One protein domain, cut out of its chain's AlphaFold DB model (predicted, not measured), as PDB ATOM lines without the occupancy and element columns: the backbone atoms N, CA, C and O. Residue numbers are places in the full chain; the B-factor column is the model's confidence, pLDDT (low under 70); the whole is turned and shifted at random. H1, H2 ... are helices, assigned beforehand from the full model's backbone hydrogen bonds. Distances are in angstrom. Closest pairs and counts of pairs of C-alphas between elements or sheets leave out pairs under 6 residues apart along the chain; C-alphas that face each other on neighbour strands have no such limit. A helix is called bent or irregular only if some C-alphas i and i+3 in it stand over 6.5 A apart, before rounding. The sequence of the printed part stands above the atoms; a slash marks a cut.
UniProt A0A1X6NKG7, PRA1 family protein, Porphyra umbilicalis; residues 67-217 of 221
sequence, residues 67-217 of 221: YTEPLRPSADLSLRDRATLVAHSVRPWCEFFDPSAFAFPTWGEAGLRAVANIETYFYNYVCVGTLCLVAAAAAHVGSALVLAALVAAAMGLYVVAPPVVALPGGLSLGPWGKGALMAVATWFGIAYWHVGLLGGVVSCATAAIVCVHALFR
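AT A GLANCE: This is residues 67 to 217 of the 221 residues of the protein "PRA1 family protein" of Porphyra umbilicalis (UniProt A0A1X6NKG7). What shape is this? A long helix, H5, makes most of the length, and H6 and then H7 fold back side by side with it; H1 to H4 form a loose head at one end, where H4 crosses the end of H7. What is it built of? The printed part has 151 residues with seven named helices, H1 to H7 in chain order, and no named strand: the class is all helix. It is extended, with a radius of gyration of the C-alphas of 24.9 A and spans of 71 by 42 by 24 A.

IN THESE COORDINATES: Where are the short helices? H1, residues 67 to 71, begins at C-alpha 67 (-5.685, 30.754, 7.091) and is irregular, with C-alphas 67 and 70 7.0 A apart. H2 is residues 79 to 89, H3 93 to 96 and H4 110 to 120. Where are the long ones? H5, residues 122 to 160, measures 55.2 A, H6, 175 to 192, 25.6 A, and H7, 195 to 216, 31.6 A, ending at C-alpha 216 (-11.469, 52.024, 5.906).

HOW THE PARTS SIT: What touches in the head? H1 touches H2, the closest C-alphas, Pro 70 and Arg 82, being 5.4 A apart. H3 touches no helix. H4 touches residues 211 to 216 of H7, about perpendicular at 74 degrees, closest at C-alphas 114 and 214, 4.6 A. How do the long helices run? H5 and H6 are a helical hairpin at a shallow tilt of 3 degrees, closest at C-alphas 146 and 189, 6.7 A. H5 and H7 touch, opposite ways at a shallow tilt of 19 degrees, closest at C-alphas 129 and 206, 5.6 A. Are the backbones complete? Every O i to N i+4 pair is within hydrogen-bond range in H2, H4 and H6; H5 has 34 of 35, H7 17 of 18, H1 0 of 1 with 1 of 2 O i to N i+3 pairs, and H3 is too short for an i+4 pair.

THE WHOLE: How large is it? The two C-alphas farthest apart, Gly 108 and Gly 170, are 74.0 A apart. Which links are long? Those from H3 to H4 and from H5 to H6 are long, and the printed part has no cut. Where is confidence low? The pLDDT is under 70 in 26 residues, among them 136 to 140 and 191 to 201.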
ATOM      1  N   TYR A  67      -4.936  30.349   5.895       64.81
ATOM      2  CA  TYR A  67      -5.685  30.754   7.091       64.81
ATOM      3  C   TYR A  67      -6.885  29.849   7.410       64.81
ATOM      4  O   TYR A  67      -7.385  29.844   8.531       64.81
ATOM      5  N   THR A  68      -7.371  29.076   6.439       69.25
ATOM      6  CA  THR A  68      -8.514  28.170   6.634       69.25
ATOM      7  C   THR A  68      -8.098  26.735   6.939       69.25
ATOM      8  O   THR A  68      -8.935  25.961   7.399       69.25
ATOM      9  N   GLU A  69      -6.821  26.385   6.766       71.75
ATOM     10  CA  GLU A  69      -6.297  25.043   7.038       71.75
ATOM     11  C   GLU A  69      -6.565  24.564   8.480       71.75
ATOM     12  O   GLU A  69      -7.127  23.479   8.644       71.75
ATOM     13  N   PRO A  70      -6.331  25.368   9.541       65.88
ATOM     14  CA  PRO A  70      -6.637  24.947  10.914       65.88
ATOM     15  C   PRO A  70      -8.143  24.790  11.182       65.88
ATOM     16  O   PRO A  70      -8.550  24.097  12.118       65.88
ATOM     17  N   LEU A  71      -8.979  25.438  10.364       62.12
ATOM     18  CA  LEU A  71     -10.439  25.408  10.453       62.12
ATOM     19  C   LEU A  71     -11.051  24.250   9.649       62.12
ATOM     20  O   LEU A  71     -12.227  23.937   9.836       62.12
ATOM     21  N   ARG A  72     -10.282  23.578   8.781       64.69
ATOM     22  CA  ARG A  72     -10.783  22.447   7.990       64.69
ATOM     23  C   ARG A  72     -11.029  21.233   8.878       64.69
ATOM     24  O   ARG A  72     -10.106  20.806   9.563       64.69
ATOM     25  N   PRO A  73     -12.216  20.608   8.852       59.59
ATOM     26  CA  PRO A  73     -12.474  19.395   9.634       59.59
ATOM     27  C   PRO A  73     -11.558  18.219   9.261       59.59
ATOM     28  O   PRO A  73     -11.296  17.369  10.099       59.59
ATOM     29  N   SER A  74     -11.044  18.198   8.027       60.66
ATOM     30  CA  SER A  74     -10.204  17.133   7.468       60.66
ATOM     31  C   SER A  74      -8.702  17.271   7.739       60.66
ATOM     32  O   SER A  74      -7.945  16.429   7.275       60.66
ATOM     33  N   ALA A  75      -8.247  18.336   8.405       67.25
ATOM     34  CA  ALA A  75      -6.826  18.500   8.706       67.25
ATOM     35  C   ALA A  75      -6.394  17.569   9.857       67.25
ATOM     36  O   ALA A  75      -7.059  17.544  10.900       67.25
ATOM     37  N   ASP A  76      -5.260  16.878   9.692       74.25
ATOM     38  CA  ASP A  76      -4.626  15.967  10.667       74.25
ATOM     39  C   ASP A  76      -3.997  16.725  11.858       74.25
ATOM     40  O   ASP A  76      -2.816  16.599  12.174       74.25
ATOM     41  N   LEU A  77      -4.783  17.578  12.513       73.00
ATOM     42  CA  LEU A  77      -4.359  18.429  13.624       73.00
ATOM     43  C   LEU A  77      -5.269  18.209  14.827       73.00
ATOM     44  O   LEU A  77      -6.499  18.239  14.695       73.00
ATOM     45  N   SER A  78      -4.669  18.060  16.012       80.75
ATOM     46  CA  SER A  78      -5.423  17.957  17.260       80.75
ATOM     47  C   SER A  78      -6.202  19.251  17.541       80.75
ATOM     48  O   SER A  78      -5.797  20.347  17.147       80.75
ATOM     49  N   LEU A  79      -7.331  19.151  18.254       77.00
ATOM     50  CA  LEU A  79      -8.146  20.322  18.616       77.00
ATOM     51  C   LEU A  79      -7.359  21.358  19.429       77.00
ATOM     52  O   LEU A  79      -7.568  22.558  19.262       77.00
ATOM     53  N   ARG A  80      -6.443  20.895  20.291       80.69
ATOM     54  CA  ARG A  80      -5.578  21.770  21.086       80.69
ATOM     55  C   ARG A  80      -4.636  22.557  20.181       80.69
ATOM     56  O   ARG A  80      -4.579  23.774  20.317       80.69
ATOM     57  N   ASP A  81      -3.972  21.883  19.246       81.56
ATOM     58  CA  ASP A  81      -2.999  22.521  18.353       81.56
ATOM     59  C   ASP A  81      -3.679  23.539  17.434       81.56
ATOM     60  O   ASP A  81      -3.185  24.653  17.245       81.56
ATOM     61  N   ARG A  82      -4.881  23.211  16.945       75.94
ATOM     62  CA  ARG A  82      -5.735  24.144  16.195       75.94
ATOM     63  C   ARG A  82      -6.078  25.380  17.016       75.94
ATOM     64  O   ARG A  82      -5.899  26.495  16.536       75.94
ATOM     65  N   ALA A  83      -6.543  25.195  18.252       76.50
ATOM     66  CA  ALA A  83      -6.901  26.306  19.125       76.50
ATOM     67  C   ALA A  83      -5.691  27.203  19.422       76.50
ATOM     68  O   ALA A  83      -5.819  28.426  19.371       76.50
ATOM     69  N   THR A  84      -4.513  26.619  19.663       82.06
ATOM     70  CA  THR A  84      -3.281  27.393  19.872       82.06
ATOM     71  C   THR A  84      -2.854  28.144  18.616       82.06
ATOM     72  O   THR A  84      -2.536  29.325  18.705       82.06
ATOM     73  N   LEU A  85      -2.910  27.516  17.437       78.75
ATOM     74  CA  LEU A  85      -2.564  28.162  16.166       78.75
ATOM     75  C   LEU A  85      -3.491  29.340  15.861       78.75
ATOM     76  O   LEU A  85      -3.020  30.415  15.490       78.75
ATOM     77  N   VAL A  86      -4.797  29.161  16.071       76.50
ATOM     78  CA  VAL A  86      -5.785  30.234  15.920       76.50
ATOM     79  C   VAL A  86      -5.505  31.353  16.922       76.50
ATOM     80  O   VAL A  86      -5.403  32.505  16.515       76.50
ATOM     81  N   ALA A  87      -5.309  31.032  18.204       76.94
ATOM     82  CA  ALA A  87      -5.048  32.029  19.243       76.94
ATOM     83  C   ALA A  87      -3.769  32.842  18.981       76.94
ATOM     84  O   ALA A  87      -3.768  34.052  19.187       76.94
ATOM     85  N   HIS A  88      -2.708  32.206  18.476       81.44
ATOM     86  CA  HIS A  88      -1.472  32.890  18.087       81.44
ATOM     87  C   HIS A  88      -1.607  33.721  16.805       81.44
ATOM     88  O   HIS A  88      -0.842  34.663  16.610       81.44
ATOM     89  N   SER A  89      -2.571  33.394  15.945       78.62
ATOM     90  CA  SER A  89      -2.818  34.117  14.692       78.62
ATOM     91  C   SER A  89      -3.776  35.304  14.853       78.62
ATOM     92  O   SER A  89      -3.915  36.109  13.932       78.62
ATOM     93  N   VAL A  90      -4.447  35.436  16.004       81.00
ATOM     94  CA  VAL A  90      -5.294  36.594  16.328       81.00
ATOM     95  C   VAL A  90      -4.411  37.811  16.603       81.00
ATOM     96  O   VAL A  90      -3.508  37.770  17.439       81.00
ATOM     97  N   ARG A  91      -4.692  38.927  15.923       85.31
ATOM     98  CA  ARG A  91      -3.986  40.192  16.160       85.31
ATOM     99  C   ARG A  91      -4.499  40.864  17.437       85.31
ATOM    100  O   ARG A  91      -5.671  40.682  17.789       85.31
ATOM    101  N   PRO A  92      -3.671  41.679  18.116       89.12
ATOM    102  CA  PRO A  92      -4.083  42.387  19.322       89.12
ATOM    103  C   PRO A  92      -5.356  43.216  19.107       89.12
ATOM    104  O   PRO A  92      -5.447  44.022  18.181       89.12
ATOM    105  N   TRP A  93      -6.339  43.071  19.996       85.06
ATOM    106  CA  TRP A  93      -7.616  43.789  19.891       85.06
ATOM    107  C   TRP A  93      -7.470  45.312  20.005       85.06
ATOM    108  O   TRP A  93      -8.230  46.042  19.376       85.06
ATOM    109  N   CYS A  94      -6.470  45.795  20.752       85.19
ATOM    110  CA  CYS A  94      -6.145  47.221  20.826       85.19
ATOM    111  C   CYS A  94      -5.753  47.788  19.459       85.19
ATOM    112  O   CYS A  94      -6.095  48.920  19.145       85.19
ATOM    113  N   GLU A  95      -5.066  46.990  18.638       84.69
ATOM    114  CA  GLU A  95      -4.723  47.372  17.273       84.69
ATOM    115  C   GLU A  95      -5.974  47.340  16.389       84.69
ATOM    116  O   GLU A  95      -6.219  48.290  15.650       84.69
ATOM    117  N   PHE A  96      -6.794  46.291  16.505       83.06
ATOM    118  CA  PHE A  96      -8.034  46.121  15.739       83.06
ATOM    119  C   PHE A  96      -9.016  47.294  15.931       83.06
ATOM    120  O   PHE A  96      -9.542  47.828  14.961       83.06
ATOM    121  N   PHE A  97      -9.213  47.761  17.166       84.19
ATOM    122  CA  PHE A  97     -10.142  48.856  17.474       84.19
ATOM    123  C   PHE A  97      -9.512  50.257  17.478       84.19
ATOM    124  O   PHE A  97     -10.166  51.199  17.914       84.19
ATOM    125  N   ASP A  98      -8.276  50.420  16.996       86.31
ATOM    126  CA  ASP A  98      -7.610  51.726  16.936       86.31
ATOM    127  C   ASP A  98      -8.326  52.676  15.946       86.31
ATOM    128  O   ASP A  98      -8.233  52.466  14.731       86.31
ATOM    129  N   PRO A  99      -9.014  53.737  16.423       82.94
ATOM    130  CA  PRO A  99      -9.743  54.662  15.557       82.94
ATOM    131  C   PRO A  99      -8.804  55.527  14.705       82.94
ATOM    132  O   PRO A  99      -9.210  56.007  13.648       82.94
ATOM    133  N   SER A 100      -7.545  55.709  15.124       85.06
ATOM    134  CA  SER A 100      -6.564  56.525  14.395       85.06
ATOM    135  C   SER A 100      -6.081  55.865  13.100       85.06
ATOM    136  O   SER A 100      -5.567  56.538  12.209       85.06
ATOM    137  N   ALA A 101      -6.285  54.553  12.968       83.69
ATOM    138  CA  ALA A 101      -5.934  53.792  11.777       83.69
ATOM    139  C   ALA A 101      -6.986  53.895  10.656       83.69
ATOM    140  O   ALA A 101      -6.764  53.354   9.571       83.69
ATOM    141  N   PHE A 102      -8.128  54.552  10.890       85.62
ATOM    142  CA  PHE A 102      -9.190  54.682   9.896       85.62
ATOM    143  C   PHE A 102      -8.986  55.910   9.003       85.62
ATOM    144  O   PHE A 102      -8.882  57.039   9.474       85.62
ATOM    145  N   ALA A 103      -8.975  55.689   7.690       86.56
ATOM    146  CA  ALA A 103      -8.833  56.721   6.670       86.56
ATOM    147  C   ALA A 103      -9.691  56.388   5.444       86.56
ATOM    148  O   ALA A 103      -9.741  55.231   5.010       86.56
ATOM    149  N   PHE A 104     -10.328  57.398   4.846       82.50
ATOM    150  CA  PHE A 104     -11.130  57.223   3.633       82.50
ATOM    151  C   PHE A 104     -10.258  56.719   2.468       82.50
ATOM    152  O   PHE A 104      -9.232  57.333   2.175       82.50
ATOM    153  N   PRO A 105     -10.617  55.598   1.815       81.00
ATOM    154  CA  PRO A 105      -9.836  55.067   0.706       81.00
ATOM    155  C   PRO A 105     -10.047  55.873  -0.576       81.00
ATOM    156  O   PRO A 105     -11.157  56.313  -0.878       81.00
ATOM    157  N   THR A 106      -8.988  56.004  -1.374       83.69
ATOM    158  CA  THR A 106      -9.133  56.400  -2.777       83.69
ATOM    159  C   THR A 106      -9.707  55.225  -3.581       83.69
ATOM    160  O   THR A 106      -9.509  54.055  -3.239       83.69
ATOM    161  N   TRP A 107     -10.437  55.512  -4.664       67.88
ATOM    162  CA  TRP A 107     -11.171  54.496  -5.436       67.88
ATOM    163  C   TRP A 107     -10.288  53.387  -6.048       67.88
ATOM    164  O   TRP A 107     -10.815  52.331  -6.389       67.88
ATOM    165  N   GLY A 108      -8.969  53.590  -6.160       73.88
ATOM    166  CA  GLY A 108      -8.010  52.575  -6.624       73.88
ATOM    167  C   GLY A 108      -7.383  51.726  -5.511       73.88
ATOM    168  O   GLY A 108      -6.982  50.592  -5.756       73.88
ATOM    169  N   GLU A 109      -7.334  52.231  -4.277       78.12
ATOM    170  CA  GLU A 109      -6.652  51.576  -3.148       78.12
ATOM    171  C   GLU A 109      -7.598  50.739  -2.281       78.12
ATOM    172  O   GLU A 109      -7.150  49.856  -1.552       78.12
ATOM    173  N   ALA A 110      -8.911  50.987  -2.362       75.50
ATOM    174  CA  ALA A 110      -9.917  50.321  -1.532       75.50
ATOM    175  C   ALA A 110      -9.844  48.784  -1.612       75.50
ATOM    176  O   ALA A 110      -9.911  48.107  -0.588       75.50
ATOM    177  N   GLY A 111      -9.663  48.235  -2.818       76.19
ATOM    178  CA  GLY A 111      -9.550  46.789  -3.027       76.19
ATOM    179  C   GLY A 111      -8.276  46.197  -2.421       76.19
ATOM    180  O   GLY A 111      -8.336  45.167  -1.758       76.19
ATOM    181  N   LEU A 112      -7.137  46.877  -2.585       80.62
ATOM    182  CA  LEU A 112      -5.853  46.439  -2.026       80.62
ATOM    183  C   LEU A 112      -5.868  46.474  -0.495       80.62
ATOM    184  O   LEU A 112      -5.428  45.525   0.149       80.62
ATOM    185  N   ARG A 113      -6.455  47.527   0.084       82.81
ATOM    186  CA  ARG A 113      -6.664  47.647   1.533       82.81
ATOM    187  C   ARG A 113      -7.586  46.550   2.054       82.81
ATOM    188  O   ARG A 113      -7.269  45.935   3.066       82.81
ATOM    189  N   ALA A 114      -8.674  46.256   1.339       78.44
ATOM    190  CA  ALA A 114      -9.583  45.178   1.712       78.44
ATOM    191  C   ALA A 114      -8.870  43.825   1.760       78.44
ATOM    192  O   ALA A 114      -8.961  43.144   2.776       78.44
ATOM    193  N   VAL A 115      -8.123  43.457   0.714       80.69
ATOM    194  CA  VAL A 115      -7.381  42.185   0.670       80.69
ATOM    195  C   VAL A 115      -6.343  42.119   1.795       80.69
ATOM    196  O   VAL A 115      -6.361  41.170   2.578       80.69
ATOM    197  N   ALA A 116      -5.517  43.158   1.952       82.25
ATOM    198  CA  ALA A 116      -4.483  43.199   2.988       82.25
ATOM    199  C   ALA A 116      -5.069  43.102   4.407       82.25
ATOM    200  O   ALA A 116      -4.571  42.351   5.249       82.25
ATOM    201  N   ASN A 117      -6.160  43.821   4.685       84.56
ATOM    202  CA  ASN A 117      -6.812  43.805   5.994       84.56
ATOM    203  C   ASN A 117      -7.605  42.511   6.244       84.56
ATOM    204  O   ASN A 117      -7.701  42.088   7.397       84.56
ATOM    205  N   ILE A 118      -8.175  41.887   5.205       81.75
ATOM    206  CA  ILE A 118      -8.827  40.570   5.294       81.75
ATOM    207  C   ILE A 118      -7.821  39.508   5.709       81.75
ATOM    208  O   ILE A 118      -8.103  38.751   6.632       81.75
ATOM    209  N   GLU A 119      -6.647  39.487   5.088       81.25
ATOM    210  CA  GLU A 119      -5.591  38.534   5.435       81.25
ATOM    211  C   GLU A 119      -5.009  38.818   6.825       81.25
ATOM    212  O   GLU A 119      -4.871  37.906   7.637       81.25
ATOM    213  N   THR A 120      -4.750  40.090   7.140       83.75
ATOM    214  CA  THR A 120      -4.124  40.486   8.412       83.75
ATOM    215  C   THR A 120      -5.013  40.212   9.626       83.75
ATOM    216  O   THR A 120      -4.519  39.770  10.661       83.75
ATOM    217  N   TYR A 121      -6.319  40.478   9.524       83.94
ATOM    218  CA  TYR A 121      -7.258  40.391  10.650       83.94
ATOM    219  C   TYR A 121      -8.285  39.263  10.496       83.94
ATOM    220  O   TYR A 121      -9.315  39.277  11.173       83.94
ATOM    221  N   PHE A 122      -8.010  38.271   9.640       82.38
ATOM    222  CA  PHE A 122      -8.918  37.159   9.341       82.38
ATOM    223  C   PHE A 122      -9.525  36.536  10.607       82.38
ATOM    224  O   PHE A 122     -10.746  36.479  10.761       82.38
ATOM    225  N   TYR A 123      -8.679  36.130  11.556       79.94
ATOM    226  CA  TYR A 123      -9.133  35.479  12.784       79.94
ATOM    227  C   TYR A 123      -9.893  36.423  13.724       79.94
ATOM    228  O   TYR A 123     -10.841  35.986  14.374       79.94
ATOM    229  N   ASN A 124      -9.565  37.719  13.754       86.94
ATOM    230  CA  ASN A 124     -10.356  38.708  14.489       86.94
ATOM    231  C   ASN A 124     -11.774  38.821  13.904       86.94
ATOM    232  O   ASN A 124     -12.739  38.851  14.667       86.94
ATOM    233  N   TYR A 125     -11.931  38.808  12.574       83.12
ATOM    234  CA  TYR A 125     -13.254  38.805  11.937       83.12
ATOM    235  C   TYR A 125     -14.038  37.524  12.215       83.12
ATOM    236  O   TYR A 125     -15.236  37.595  12.493       83.12
ATOM    237  N   VAL A 126     -13.371  36.365  12.203       80.94
ATOM    238  CA  VAL A 126     -13.988  35.092  12.603       80.94
ATOM    239  C   VAL A 126     -14.464  35.164  14.058       80.94
ATOM    240  O   VAL A 126     -15.600  34.781  14.343       80.94
ATOM    241  N   CYS A 127     -13.660  35.713  14.974       80.88
ATOM    242  CA  CYS A 127     -14.062  35.925  16.366       80.88
ATOM    243  C   CYS A 127     -15.262  36.874  16.493       80.88
ATOM    244  O   CYS A 127     -16.199  36.548  17.217       80.88
ATOM    245  N   VAL A 128     -15.277  38.006  15.781       79.69
ATOM    246  CA  VAL A 128     -16.412  38.948  15.791       79.69
ATOM    247  C   VAL A 128     -17.682  38.273  15.275       79.69
ATOM    248  O   VAL A 128     -18.703  38.312  15.955       79.69
ATOM    249  N   GLY A 129     -17.615  37.582  14.133       74.00
ATOM    250  CA  GLY A 129     -18.757  36.840  13.597       74.00
ATOM    251  C   GLY A 129     -19.248  35.751  14.552       74.00
ATOM    252  O   GLY A 129     -20.452  35.605  14.754       74.00
ATOM    253  N   THR A 130     -18.327  35.044  15.211       77.06
ATOM    254  CA  THR A 130     -18.663  34.036  16.229       77.06
ATOM    255  C   THR A 130     -19.335  34.672  17.445       77.06
ATOM    256  O   THR A 130     -20.336  34.149  17.920       77.06
ATOM    257  N   LEU A 131     -18.845  35.815  17.933       78.31
ATOM    258  CA  LEU A 131     -19.464  36.539  19.046       78.31
ATOM    259  C   LEU A 131     -20.861  37.043  18.684       78.31
ATOM    260  O   LEU A 131     -21.786  36.883  19.477       78.31
ATOM    261  N   CYS A 132     -21.042  37.597  17.484       75.38
ATOM    262  CA  CYS A 132     -22.356  38.006  16.997       75.38
ATOM    263  C   CYS A 132     -23.310  36.805  16.885       75.38
ATOM    264  O   CYS A 132     -24.481  36.921  17.245       75.38
ATOM    265  N   LEU A 133     -22.812  35.638  16.461       70.38
ATOM    266  CA  LEU A 133     -23.587  34.400  16.406       70.38
ATOM    267  C   LEU A 133     -23.948  33.874  17.804       70.38
ATOM    268  O   LEU A 133     -25.092  33.490  18.028       70.38
ATOM    269  N   VAL A 134     -23.010  33.884  18.753       74.06
ATOM    270  CA  VAL A 134     -23.260  33.490  20.149       74.06
ATOM    271  C   VAL A 134     -24.275  34.425  20.791       74.06
ATOM    272  O   VAL A 134     -25.211  33.953  21.433       74.06
ATOM    273  N   ALA A 135     -24.142  35.735  20.577       70.94
ATOM    274  CA  ALA A 135     -25.122  36.710  21.028       70.94
ATOM    275  C   ALA A 135     -26.501  36.399  20.434       70.94
ATOM    276  O   ALA A 135     -27.468  36.330  21.183       70.94
ATOM    277  N   ALA A 136     -26.588  36.112  19.131       68.94
ATOM    278  CA  ALA A 136     -27.834  35.729  18.468       68.94
ATOM    279  C   ALA A 136     -28.440  34.428  19.024       68.94
ATOM    280  O   ALA A 136     -29.649  34.346  19.242       68.94
ATOM    281  N   ALA A 137     -27.605  33.421  19.286       69.44
ATOM    282  CA  ALA A 137     -28.018  32.144  19.856       69.44
ATOM    283  C   ALA A 137     -28.512  32.297  21.302       69.44
ATOM    284  O   ALA A 137     -29.556  31.751  21.656       69.44
ATOM    285  N   ALA A 138     -27.821  33.084  22.129       69.38
ATOM    286  CA  ALA A 138     -28.262  33.411  23.484       69.38
ATOM    287  C   ALA A 138     -29.599  34.161  23.463       69.38
ATOM    288  O   ALA A 138     -30.515  33.850  24.227       69.38
ATOM    289  N   ALA A 139     -29.741  35.092  22.524       67.06
ATOM    290  CA  ALA A 139     -30.989  35.784  22.283       67.06
ATOM    291  C   ALA A 139     -32.103  34.758  21.934       67.06
ATOM    292  O   ALA A 139     -33.204  34.818  22.485       67.06
ATOM    293  N   HIS A 140     -31.801  33.738  21.117       69.88
ATOM    294  CA  HIS A 140     -32.752  32.683  20.744       69.88
ATOM    295  C   HIS A 140     -33.201  31.811  21.927       69.88
ATOM    296  O   HIS A 140     -34.379  31.454  21.995       69.88
ATOM    297  N   VAL A 141     -32.332  31.535  22.906       73.00
ATOM    298  CA  VAL A 141     -32.744  30.883  24.166       73.00
ATOM    299  C   VAL A 141     -33.833  31.704  24.864       73.00
ATOM    300  O   VAL A 141     -34.818  31.142  25.339       73.00
ATOM    301  N   GLY A 142     -33.724  33.034  24.832       68.12
ATOM    302  CA  GLY A 142     -34.771  33.939  25.311       68.12
ATOM    303  C   GLY A 142     -36.119  33.707  24.624       68.12
ATOM    304  O   GLY A 142     -37.144  33.620  25.294       68.12
ATOM    305  N   SER A 143     -36.133  33.513  23.303       70.00
ATOM    306  CA  SER A 143     -37.370  33.226  22.558       70.00
ATOM    307  C   SER A 143     -38.004  31.884  22.901       70.00
ATOM    308  O   SER A 143     -39.223  31.795  23.033       70.00
ATOM    309  N   ALA A 144     -37.184  30.850  23.105       70.44
ATOM    310  CA  ALA A 144     -37.659  29.539  23.521       70.44
ATOM    311  C   ALA A 144     -38.276  29.601  24.926       70.44
ATOM    312  O   ALA A 144     -39.321  29.000  25.164       70.44
ATOM    313  N   LEU A 145     -37.679  30.382  25.836       76.88
ATOM    314  CA  LEU A 145     -38.230  30.626  27.170       76.88
ATOM    315  C   LEU A 145     -39.544  31.416  27.119       76.88
ATOM    316  O   LEU A 145     -40.490  31.054  27.817       76.88
ATOM    317  N   VAL A 146     -39.639  32.449  26.276       77.69
ATOM    318  CA  VAL A 146     -40.886  33.211  26.075       77.69
ATOM    319  C   VAL A 146     -41.986  32.312  25.513       77.69
ATOM    320  O   VAL A 146     -43.110  32.346  26.008       77.69
ATOM    321  N   LEU A 147     -41.670  31.458  24.536       78.81
ATOM    322  CA  LEU A 147     -42.620  30.490  23.992       78.81
ATOM    323  C   LEU A 147     -43.053  29.466  25.049       78.81
ATOM    324  O   LEU A 147     -44.243  29.193  25.180       78.81
ATOM    325  N   ALA A 148     -42.115  28.932  25.836       80.12
ATOM    326  CA  ALA A 148     -42.423  28.009  26.926       80.12
ATOM    327  C   ALA A 148     -43.324  28.660  27.988       80.12
ATOM    328  O   ALA A 148     -44.284  28.038  28.440       80.12
ATOM    329  N   ALA A 149     -43.073  29.925  28.338       84.00
ATOM    330  CA  ALA A 149     -43.927  30.695  29.234       84.00
ATOM    331  C   ALA A 149     -45.321  30.937  28.634       84.00
ATOM    332  O   ALA A 149     -46.315  30.810  29.344       84.00
ATOM    333  N   LEU A 150     -45.412  31.225  27.331       85.50
ATOM    334  CA  LEU A 150     -46.681  31.404  26.623       85.50
ATOM    335  C   LEU A 150     -47.503  30.106  26.611       85.50
ATOM    336  O   LEU A 150     -48.700  30.133  26.886       85.50
ATOM    337  N   VAL A 151     -46.856  28.962  26.368       85.56
ATOM    338  CA  VAL A 151     -47.482  27.632  26.443       85.56
ATOM    339  C   VAL A 151     -47.924  27.322  27.871       85.56
ATOM    340  O   VAL A 151     -49.065  26.917  28.076       85.56
ATOM    341  N   ALA A 152     -47.071  27.552  28.871       87.06
ATOM    342  CA  ALA A 152     -47.428  27.351  30.273       87.06
ATOM    343  C   ALA A 152     -48.610  28.241  30.691       87.06
ATOM    344  O   ALA A 152     -49.531  27.772  31.359       87.06
ATOM    345  N   ALA A 153     -48.633  29.497  30.242       86.06
ATOM    346  CA  ALA A 153     -49.733  30.420  30.483       86.06
ATOM    347  C   ALA A 153     -51.017  29.981  29.762       86.06
ATOM    348  O   ALA A 153     -52.092  30.052  30.352       86.06
ATOM    349  N   ALA A 154     -50.928  29.465  28.533       86.38
ATOM    350  CA  ALA A 154     -52.069  28.894  27.821       86.38
ATOM    351  C   ALA A 154     -52.631  27.659  28.547       86.38
ATOM    352  O   ALA A 154     -53.841  27.570  28.754       86.38
ATOM    353  N   MET A 155     -51.767  26.750  29.011       85.31
ATOM    354  CA  MET A 155     -52.177  25.589  29.812       85.31
ATOM    355  C   MET A 155     -52.824  26.031  31.130       85.31
ATOM    356  O   MET A 155     -53.905  25.562  31.481       85.31
ATOM    357  N   GLY A 156     -52.228  27.001  31.825       84.19
ATOM    358  CA  GLY A 156     -52.808  27.586  33.032       84.19
ATOM    359  C   GLY A 156     -54.187  28.202  32.782       84.19
ATOM    360  O   GLY A 156     -55.110  27.983  33.559       84.19
ATOM    361  N   LEU A 157     -54.359  28.927  31.676       84.56
ATOM    362  CA  LEU A 157     -55.566  29.706  31.408       84.56
ATOM    363  C   LEU A 157     -56.726  28.892  30.813       84.56
ATOM    364  O   LEU A 157     -57.890  29.221  31.071       84.56
ATOM    365  N   TYR A 158     -56.423  27.862  30.020       83.94
ATOM    366  CA  TYR A 158     -57.425  27.060  29.308       83.94
ATOM    367  C   TYR A 158     -57.625  25.655  29.869       83.94
ATOM    368  O   TYR A 158     -58.722  25.123  29.723       83.94
ATOM    369  N   VAL A 159     -56.611  25.054  30.498       86.19
ATOM    370  CA  VAL A 159     -56.713  23.691  31.051       86.19
ATOM    371  C   VAL A 159     -56.967  23.726  32.553       86.19
ATOM    372  O   VAL A 159     -57.814  22.990  33.049       86.19
ATOM    373  N   VAL A 160     -56.246  24.581  33.281       86.69
ATOM    374  CA  VAL A 160     -56.301  24.605  34.752       86.69
ATOM    375  C   VAL A 160     -57.351  25.589  35.271       86.69
ATOM    376  O   VAL A 160     -58.062  25.294  36.230       86.69
ATOM    377  N   ALA A 161     -57.460  26.768  34.660       82.50
ATOM    378  CA  ALA A 161     -58.335  27.818  35.155       82.50
ATOM    379  C   ALA A 161     -59.809  27.601  34.759       82.50
ATOM    380  O   ALA A 161     -60.100  27.245  33.613       82.50
ATOM    381  N   PRO A 162     -60.762  27.915  35.657       83.81
ATOM    382  CA  PRO A 162     -62.191  27.832  35.365       83.81
ATOM    383  C   PRO A 162     -62.579  28.740  34.186       83.81
ATOM    384  O   PRO A 162     -61.876  29.715  33.900       83.81
ATOM    385  N   PRO A 163     -63.700  28.469  33.492       78.88
ATOM    386  CA  PRO A 163     -64.090  29.176  32.266       78.88
ATOM    387  C   PRO A 163     -64.190  30.701  32.434       78.88
ATOM    388  O   PRO A 163     -63.869  31.436  31.499       78.88
ATOM    389  N   VAL A 164     -64.538  31.168  33.636       85.12
ATOM    390  CA  VAL A 164     -64.455  32.574  34.045       85.12
ATOM    391  C   VAL A 164     -63.471  32.688  35.207       85.12
ATOM    392  O   VAL A 164     -63.642  32.027  36.228       85.12
ATOM    393  N   VAL A 165     -62.444  33.523  35.051       84.44
ATOM    394  CA  VAL A 165     -61.420  33.756  36.081       84.44
ATOM    395  C   VAL A 165     -61.695  35.087  36.764       84.44
ATOM    396  O   VAL A 165     -61.684  36.124  36.109       84.44
ATOM    397  N   ALA A 166     -61.942  35.076  38.071       84.81
ATOM    398  CA  ALA A 166     -62.045  36.306  38.848       84.81
ATOM    399  C   ALA A 166     -60.638  36.869  39.108       84.81
ATOM    400  O   ALA A 166     -59.781  36.190  39.672       84.81
ATOM    401  N   LEU A 167     -60.400  38.098  38.664       82.50
ATOM    402  CA  LEU A 167     -59.174  38.849  38.896       82.50
ATOM    403  C   LEU A 167     -59.302  39.684  40.182       82.50
ATOM    404  O   LEU A 167     -60.410  40.078  40.567       82.50
ATOM    405  N   PRO A 168     -58.177  40.008  40.842       82.00
ATOM    406  CA  PRO A 168     -58.166  40.961  41.946       82.00
ATOM    407  C   PRO A 168     -58.805  42.295  41.526       82.00
ATOM    408  O   PRO A 168     -58.511  42.811  40.449       82.00
ATOM    409  N   GLY A 169     -59.686  42.850  42.363       81.69
ATOM    410  CA  GLY A 169     -60.401  44.103  42.069       81.69
ATOM    411  C   GLY A 169     -61.794  43.943  41.447       81.69
ATOM    412  O   GLY A 169     -62.343  44.916  40.943       81.69
ATOM    413  N   GLY A 170     -62.382  42.741  41.477       81.56
ATOM    414  CA  GLY A 170     -63.764  42.502  41.028       81.56
ATOM    415  C   GLY A 170     -63.929  42.358  39.512       81.56
ATOM    416  O   GLY A 170     -65.047  42.213  39.022       81.56
ATOM    417  N   LEU A 171     -62.826  42.368  38.764       78.62
ATOM    418  CA  LEU A 171     -62.814  42.114  37.328       78.62
ATOM    419  C   LEU A 171     -62.966  40.615  37.051       78.62
ATOM    420  O   LEU A 171     -62.439  39.782  37.787       78.62
ATOM    421  N   SER A 172     -63.653  40.250  35.971       84.19
ATOM    422  CA  SER A 172     -63.788  38.857  35.541       84.19
ATOM    423  C   SER A 172     -63.268  38.674  34.118       84.19
ATOM    424  O   SER A 172     -63.571  39.440  33.205       84.19
ATOM    425  N   LEU A 173     -62.443  37.647  33.931       82.88
ATOM    426  CA  LEU A 173     -61.873  37.276  32.648       82.88
ATOM    427  C   LEU A 173     -62.657  36.092  32.085       82.88
ATOM    428  O   LEU A 173     -62.442  34.936  32.460       82.88
ATOM    429  N   GLY A 174     -63.597  36.403  31.197       86.56
ATOM    430  CA  GLY A 174     -64.346  35.404  30.444       86.56
ATOM    431  C   GLY A 174     -63.547  34.804  29.275       86.56
ATOM    432  O   GLY A 174     -62.423  35.236  29.000       86.56
ATOM    433  N   PRO A 175     -64.137  33.856  28.527       83.00
ATOM    434  CA  PRO A 175     -63.476  33.153  27.421       83.00
ATOM    435  C   PRO A 175     -62.890  34.085  26.349       83.00
ATOM    436  O   PRO A 175     -61.752  33.907  25.921       83.00
ATOM    437  N   TRP A 176     -63.628  35.135  25.978       83.38
ATOM    438  CA  TRP A 176     -63.160  36.159  25.041       83.38
ATOM    439  C   TRP A 176     -61.979  36.967  25.586       83.38
ATOM    440  O   TRP A 176     -61.037  37.246  24.853       83.38
ATOM    441  N   GLY A 177     -61.995  37.294  26.881       86.19
ATOM    442  CA  GLY A 177     -60.900  38.007  27.542       86.19
ATOM    443  C   GLY A 177     -59.619  37.174  27.595       86.19
ATOM    444  O   GLY A 177     -58.537  37.695  27.336       86.19
ATOM    445  N   LYS A 178     -59.742  35.865  27.845       85.88
ATOM    446  CA  LYS A 178     -58.621  34.914  27.770       85.88
ATOM    447  C   LYS A 178     -58.027  34.850  26.362       85.88
ATOM    448  O   LYS A 178     -56.807  34.903  26.208       85.88
ATOM    449  N   GLY A 179     -58.894  34.795  25.349       85.12
ATOM    450  CA  GLY A 179     -58.513  34.825  23.936       85.12
ATOM    451  C   GLY A 179     -57.776  36.105  23.558       85.12
ATOM    452  O   GLY A 179     -56.691  36.040  22.988       85.12
ATOM    453  N   ALA A 180     -58.317  37.262  23.939       88.94
ATOM    454  CA  ALA A 180     -57.711  38.563  23.674       88.94
ATOM    455  C   ALA A 180     -56.346  38.720  24.365       88.94
ATOM    456  O   ALA A 180     -55.383  39.144  23.730       88.94
ATOM    457  N   LEU A 181     -56.233  38.315  25.636       88.06
ATOM    458  CA  LEU A 181     -54.970  38.335  26.378       88.06
ATOM    459  C   LEU A 181     -53.906  37.469  25.692       88.06
ATOM    460  O   LEU A 181     -52.773  37.909  25.510       88.06
ATOM    461  N   MET A 182     -54.282  36.259  25.277       90.31
ATOM    462  CA  MET A 182     -53.374  35.345  24.584       90.31
ATOM    463  C   MET A 182     -53.003  35.837  23.193       90.31
ATOM    464  O   MET A 182     -51.849  35.700  22.803       90.31
ATOM    465  N   ALA A 183     -53.929  36.461  22.466       87.88
ATOM    466  CA  ALA A 183     -53.637  37.069  21.175       87.88
ATOM    467  C   ALA A 183     -52.610  38.203  21.313       87.88
ATOM    468  O   ALA A 183     -51.638  38.236  20.564       87.88
ATOM    469  N   VAL A 184     -52.767  39.078  22.312       89.12
ATOM    470  CA  VAL A 184     -51.809  40.158  22.597       89.12
ATOM    471  C   VAL A 184     -50.456  39.592  23.033       89.12
ATOM    472  O   VAL A 184     -49.428  39.981  22.485       89.12
ATOM    473  N   ALA A 185     -50.433  38.633  23.963       84.44
ATOM    474  CA  ALA A 185     -49.196  37.998  24.425       84.44
ATOM    475  C   ALA A 185     -48.457  37.263  23.290       84.44
ATOM    476  O   ALA A 185     -47.236  37.357  23.176       84.44
ATOM    477  N   THR A 186     -49.200  36.593  22.407       83.56
ATOM    478  CA  THR A 186     -48.658  35.935  21.208       83.56
ATOM    479  C   THR A 186     -48.122  36.960  20.217       83.56
ATOM    480  O   THR A 186     -47.039  36.767  19.674       83.56
ATOM    481  N   TRP A 187     -48.834  38.070  20.009       82.75
ATOM    482  CA  TRP A 187     -48.372  39.150  19.143       82.75
ATOM    483  C   TRP A 187     -47.053  39.738  19.644       82.75
ATOM    484  O   TRP A 187     -46.124  39.865  18.855       82.75
ATOM    485  N   PHE A 188     -46.921  40.000  20.950       74.12
ATOM    486  CA  PHE A 188     -45.643  40.413  21.536       74.12
ATOM    487  C   PHE A 188     -44.560  39.339  21.369       74.12
ATOM    488  O   PHE A 188     -43.446  39.679  20.991       74.12
ATOM    489  N   GLY A 189     -44.875  38.056  21.572       73.81
ATOM    490  CA  GLY A 189     -43.924  36.957  21.358       73.81
ATOM    491  C   GLY A 189     -43.422  36.850  19.911       73.81
ATOM    492  O   GLY A 189     -42.231  36.643  19.689       73.81
ATOM    493  N   ILE A 190     -44.308  37.045  18.929       72.00
ATOM    494  CA  ILE A 190     -43.982  37.030  17.493       72.00
ATOM    495  C   ILE A 190     -43.226  38.301  17.089       72.00
ATOM    496  O   ILE A 190     -42.188  38.215  16.433       72.00
ATOM    497  N   ALA A 191     -43.712  39.476  17.499       66.44
ATOM    498  CA  ALA A 191     -43.091  40.766  17.201       66.44
ATOM    499  C   ALA A 191     -41.682  40.873  17.799       66.44
ATOM    500  O   ALA A 191     -40.791  41.451  17.181       66.44
ATOM    501  N   TYR A 192     -41.465  40.276  18.974       63.16
ATOM    502  CA  TYR A 192     -40.156  40.227  19.614       63.16
ATOM    503  C   TYR A 192     -39.188  39.270  18.896       63.16
ATOM    504  O   TYR A 192     -37.980  39.432  19.052       63.16
ATOM    505  N   TRP A 193     -39.665  38.296  18.097       64.25
ATOM    506  CA  TRP A 193     -38.809  37.199  17.630       64.25
ATOM    507  C   TRP A 193     -39.089  36.623  16.232       64.25
ATOM    508  O   TRP A 193     -39.466  35.461  16.070       64.25
ATOM    509  N   HIS A 194     -38.774  37.374  15.174       65.06
ATOM    510  CA  HIS A 194     -38.640  36.772  13.842       65.06
ATOM    511  C   HIS A 194     -37.267  36.093  13.680       65.06
ATOM    512  O   HIS A 194     -36.262  36.727  13.356       65.06
ATOM    513  N   VAL A 195     -37.252  34.769  13.867       57.84
ATOM    514  CA  VAL A 195     -36.092  33.853  13.790       57.84
ATOM    515  C   VAL A 195     -35.219  34.060  12.537       57.84
ATOM    516  O   VAL A 195     -33.996  33.994  12.620       57.84
ATOM    517  N   GLY A 196     -35.819  34.369  11.381       54.75
ATOM    518  CA  GLY A 196     -35.077  34.638  10.140       54.75
ATOM    519  C   GLY A 196     -34.464  36.041  10.063       54.75
ATOM    520  O   GLY A 196     -33.399  36.217   9.472       54.75
ATOM    521  N   LEU A 197     -35.099  37.034  10.697       63.12
ATOM    522  CA  LEU A 197     -34.619  38.414  10.694       63.12
ATOM    523  C   LEU A 197     -33.352  38.542  11.542       63.12
ATOM    524  O   LEU A 197     -32.427  39.227  11.132       63.12
ATOM    525  N   LEU A 198     -33.263  37.833  12.672       67.38
ATOM    526  CA  LEU A 198     -32.088  37.899  13.542       67.38
ATOM    527  C   LEU A 198     -30.839  37.310  12.872       67.38
ATOM    528  O   LEU A 198     -29.793  37.951  12.875       67.38
ATOM    529  N   GLY A 199     -30.950  36.133  12.247       65.38
ATOM    530  CA  GLY A 199     -29.835  35.532  11.505       65.38
ATOM    531  C   GLY A 199     -29.390  36.394  10.318       65.38
ATOM    532  O   GLY A 199     -28.189  36.588  10.108       65.38
ATOM    533  N   GLY A 200     -30.352  36.976   9.592       67.69
ATOM    534  CA  GLY A 200     -30.081  37.933   8.517       67.69
ATOM    535  C   GLY A 200     -29.391  39.202   9.024       67.69
ATOM    536  O   GLY A 200     -28.337  39.567   8.515       67.69
ATOM    537  N   VAL A 201     -29.924  39.831  10.075       69.88
ATOM    538  CA  VAL A 201     -29.372  41.052  10.685       69.88
ATOM    539  C   VAL A 201     -27.971  40.809  11.234       69.88
ATOM    540  O   VAL A 201     -27.091  41.628  11.004       69.88
ATOM    541  N   VAL A 202     -27.726  39.682  11.900       74.19
ATOM    542  CA  VAL A 202     -26.407  39.316  12.440       74.19
ATOM    543  C   VAL A 202     -25.389  39.098  11.324       74.19
ATOM    544  O   VAL A 202     -24.264  39.592  11.415       74.19
ATOM    545  N   SER A 203     -25.786  38.421  10.245       71.06
ATOM    546  CA  SER A 203     -24.925  38.217   9.075       71.06
ATOM    547  C   SER A 203     -24.619  39.543   8.373       71.06
ATOM    548  O   SER A 203     -23.460  39.827   8.080       71.06
ATOM    549  N   CYS A 204     -25.629  40.395   8.169       77.31
ATOM    550  CA  CYS A 204     -25.466  41.723   7.579       77.31
ATOM    551  C   CYS A 204     -24.628  42.653   8.463       77.31
ATOM    552  O   CYS A 204     -23.770  43.359   7.943       77.31
ATOM    553  N   ALA A 205     -24.833  42.643   9.781       78.25
ATOM    554  CA  ALA A 205     -24.065  43.443  10.730       78.25
ATOM    555  C   ALA A 205     -22.603  42.991  10.772       78.25
ATOM    556  O   ALA A 205     -21.707  43.825  10.680       78.25
ATOM    557  N   THR A 206     -22.352  41.679  10.822       79.00
ATOM    558  CA  THR A 206     -20.993  41.125  10.746       79.00
ATOM    559  C   THR A 206     -20.328  41.520   9.429       79.00
ATOM    560  O   THR A 206     -19.224  42.055   9.440       79.00
ATOM    561  N   ALA A 207     -21.012  41.335   8.295       78.19
ATOM    562  CA  ALA A 207     -20.498  41.728   6.985       78.19
ATOM    563  C   ALA A 207     -20.221  43.237   6.908       78.19
ATOM    564  O   ALA A 207     -19.181  43.634   6.396       78.19
ATOM    565  N   ALA A 208     -21.094  44.081   7.463       81.50
ATOM    566  CA  ALA A 208     -20.889  45.524   7.510       81.50
ATOM    567  C   ALA A 208     -19.667  45.900   8.358       81.50
ATOM    568  O   ALA A 208     -18.851  46.696   7.904       81.50
ATOM    569  N   ILE A 209     -19.495  45.298   9.540       82.81
ATOM    570  CA  ILE A 209     -18.323  45.520  10.401       82.81
ATOM    571  C   ILE A 209     -17.042  45.121   9.664       82.81
ATOM    572  O   ILE A 209     -16.090  45.899   9.632       82.81
ATOM    573  N   VAL A 210     -17.030  43.943   9.032       83.75
ATOM    574  CA  VAL A 210     -15.880  43.459   8.256       83.75
ATOM    575  C   VAL A 210     -15.599  44.378   7.072       83.75
ATOM    576  O   VAL A 210     -14.456  44.771   6.887       83.75
ATOM    577  N   CYS A 211     -16.612  44.777   6.299       80.00
ATOM    578  CA  CYS A 211     -16.446  45.678   5.158       80.00
ATOM    579  C   CYS A 211     -15.923  47.049   5.589       80.00
ATOM    580  O   CYS A 211     -14.973  47.552   4.996       80.00
ATOM    581  N   VAL A 212     -16.506  47.648   6.631       85.25
ATOM    582  CA  VAL A 212     -16.056  48.940   7.160       85.25
ATOM    583  C   VAL A 212     -14.615  48.830   7.645       85.25
ATOM    584  O   VAL A 212     -13.767  49.625   7.247       85.25
ATOM    585  N   HIS A 213     -14.297  47.817   8.444       87.44
ATOM    586  CA  HIS A 213     -12.944  47.646   8.956       87.44
ATOM    587  C   HIS A 213     -11.938  47.350   7.830       87.44
ATOM    588  O   HIS A 213     -10.896  47.993   7.755       87.44
ATOM    589  N   ALA A 214     -12.260  46.455   6.898       79.19
ATOM    590  CA  ALA A 214     -11.363  46.072   5.812       79.19
ATOM    591  C   ALA A 214     -11.120  47.207   4.803       79.19
ATOM    592  O   ALA A 214      -9.995  47.366   4.333       79.19
ATOM    593  N   LEU A 215     -12.139  48.010   4.483       81.50
ATOM    594  CA  LEU A 215     -12.028  49.094   3.497       81.50
ATOM    595  C   LEU A 215     -11.420  50.369   4.089       81.50
ATOM    596  O   LEU A 215     -10.619  51.037   3.432       81.50
ATOM    597  N   PHE A 216     -11.808  50.728   5.316       82.31
ATOM    598  CA  PHE A 216     -11.469  52.024   5.906       82.31
ATOM    599  C   PHE A 216     -10.259  51.978   6.823       82.31
ATOM    600  O   PHE A 216      -9.701  53.035   7.108       82.31
ATOM    601  N   ARG A 217      -9.773  50.806   7.237       83.75
ATOM    602  CA  ARG A 217      -8.498  50.721   7.956       83.75
ATOM    603  C   ARG A 217      -7.322  50.876   6.997       83.75
ATOM    604  O   ARG A 217      -7.307  50.287   5.914       83.75
TER     605      ARG A 217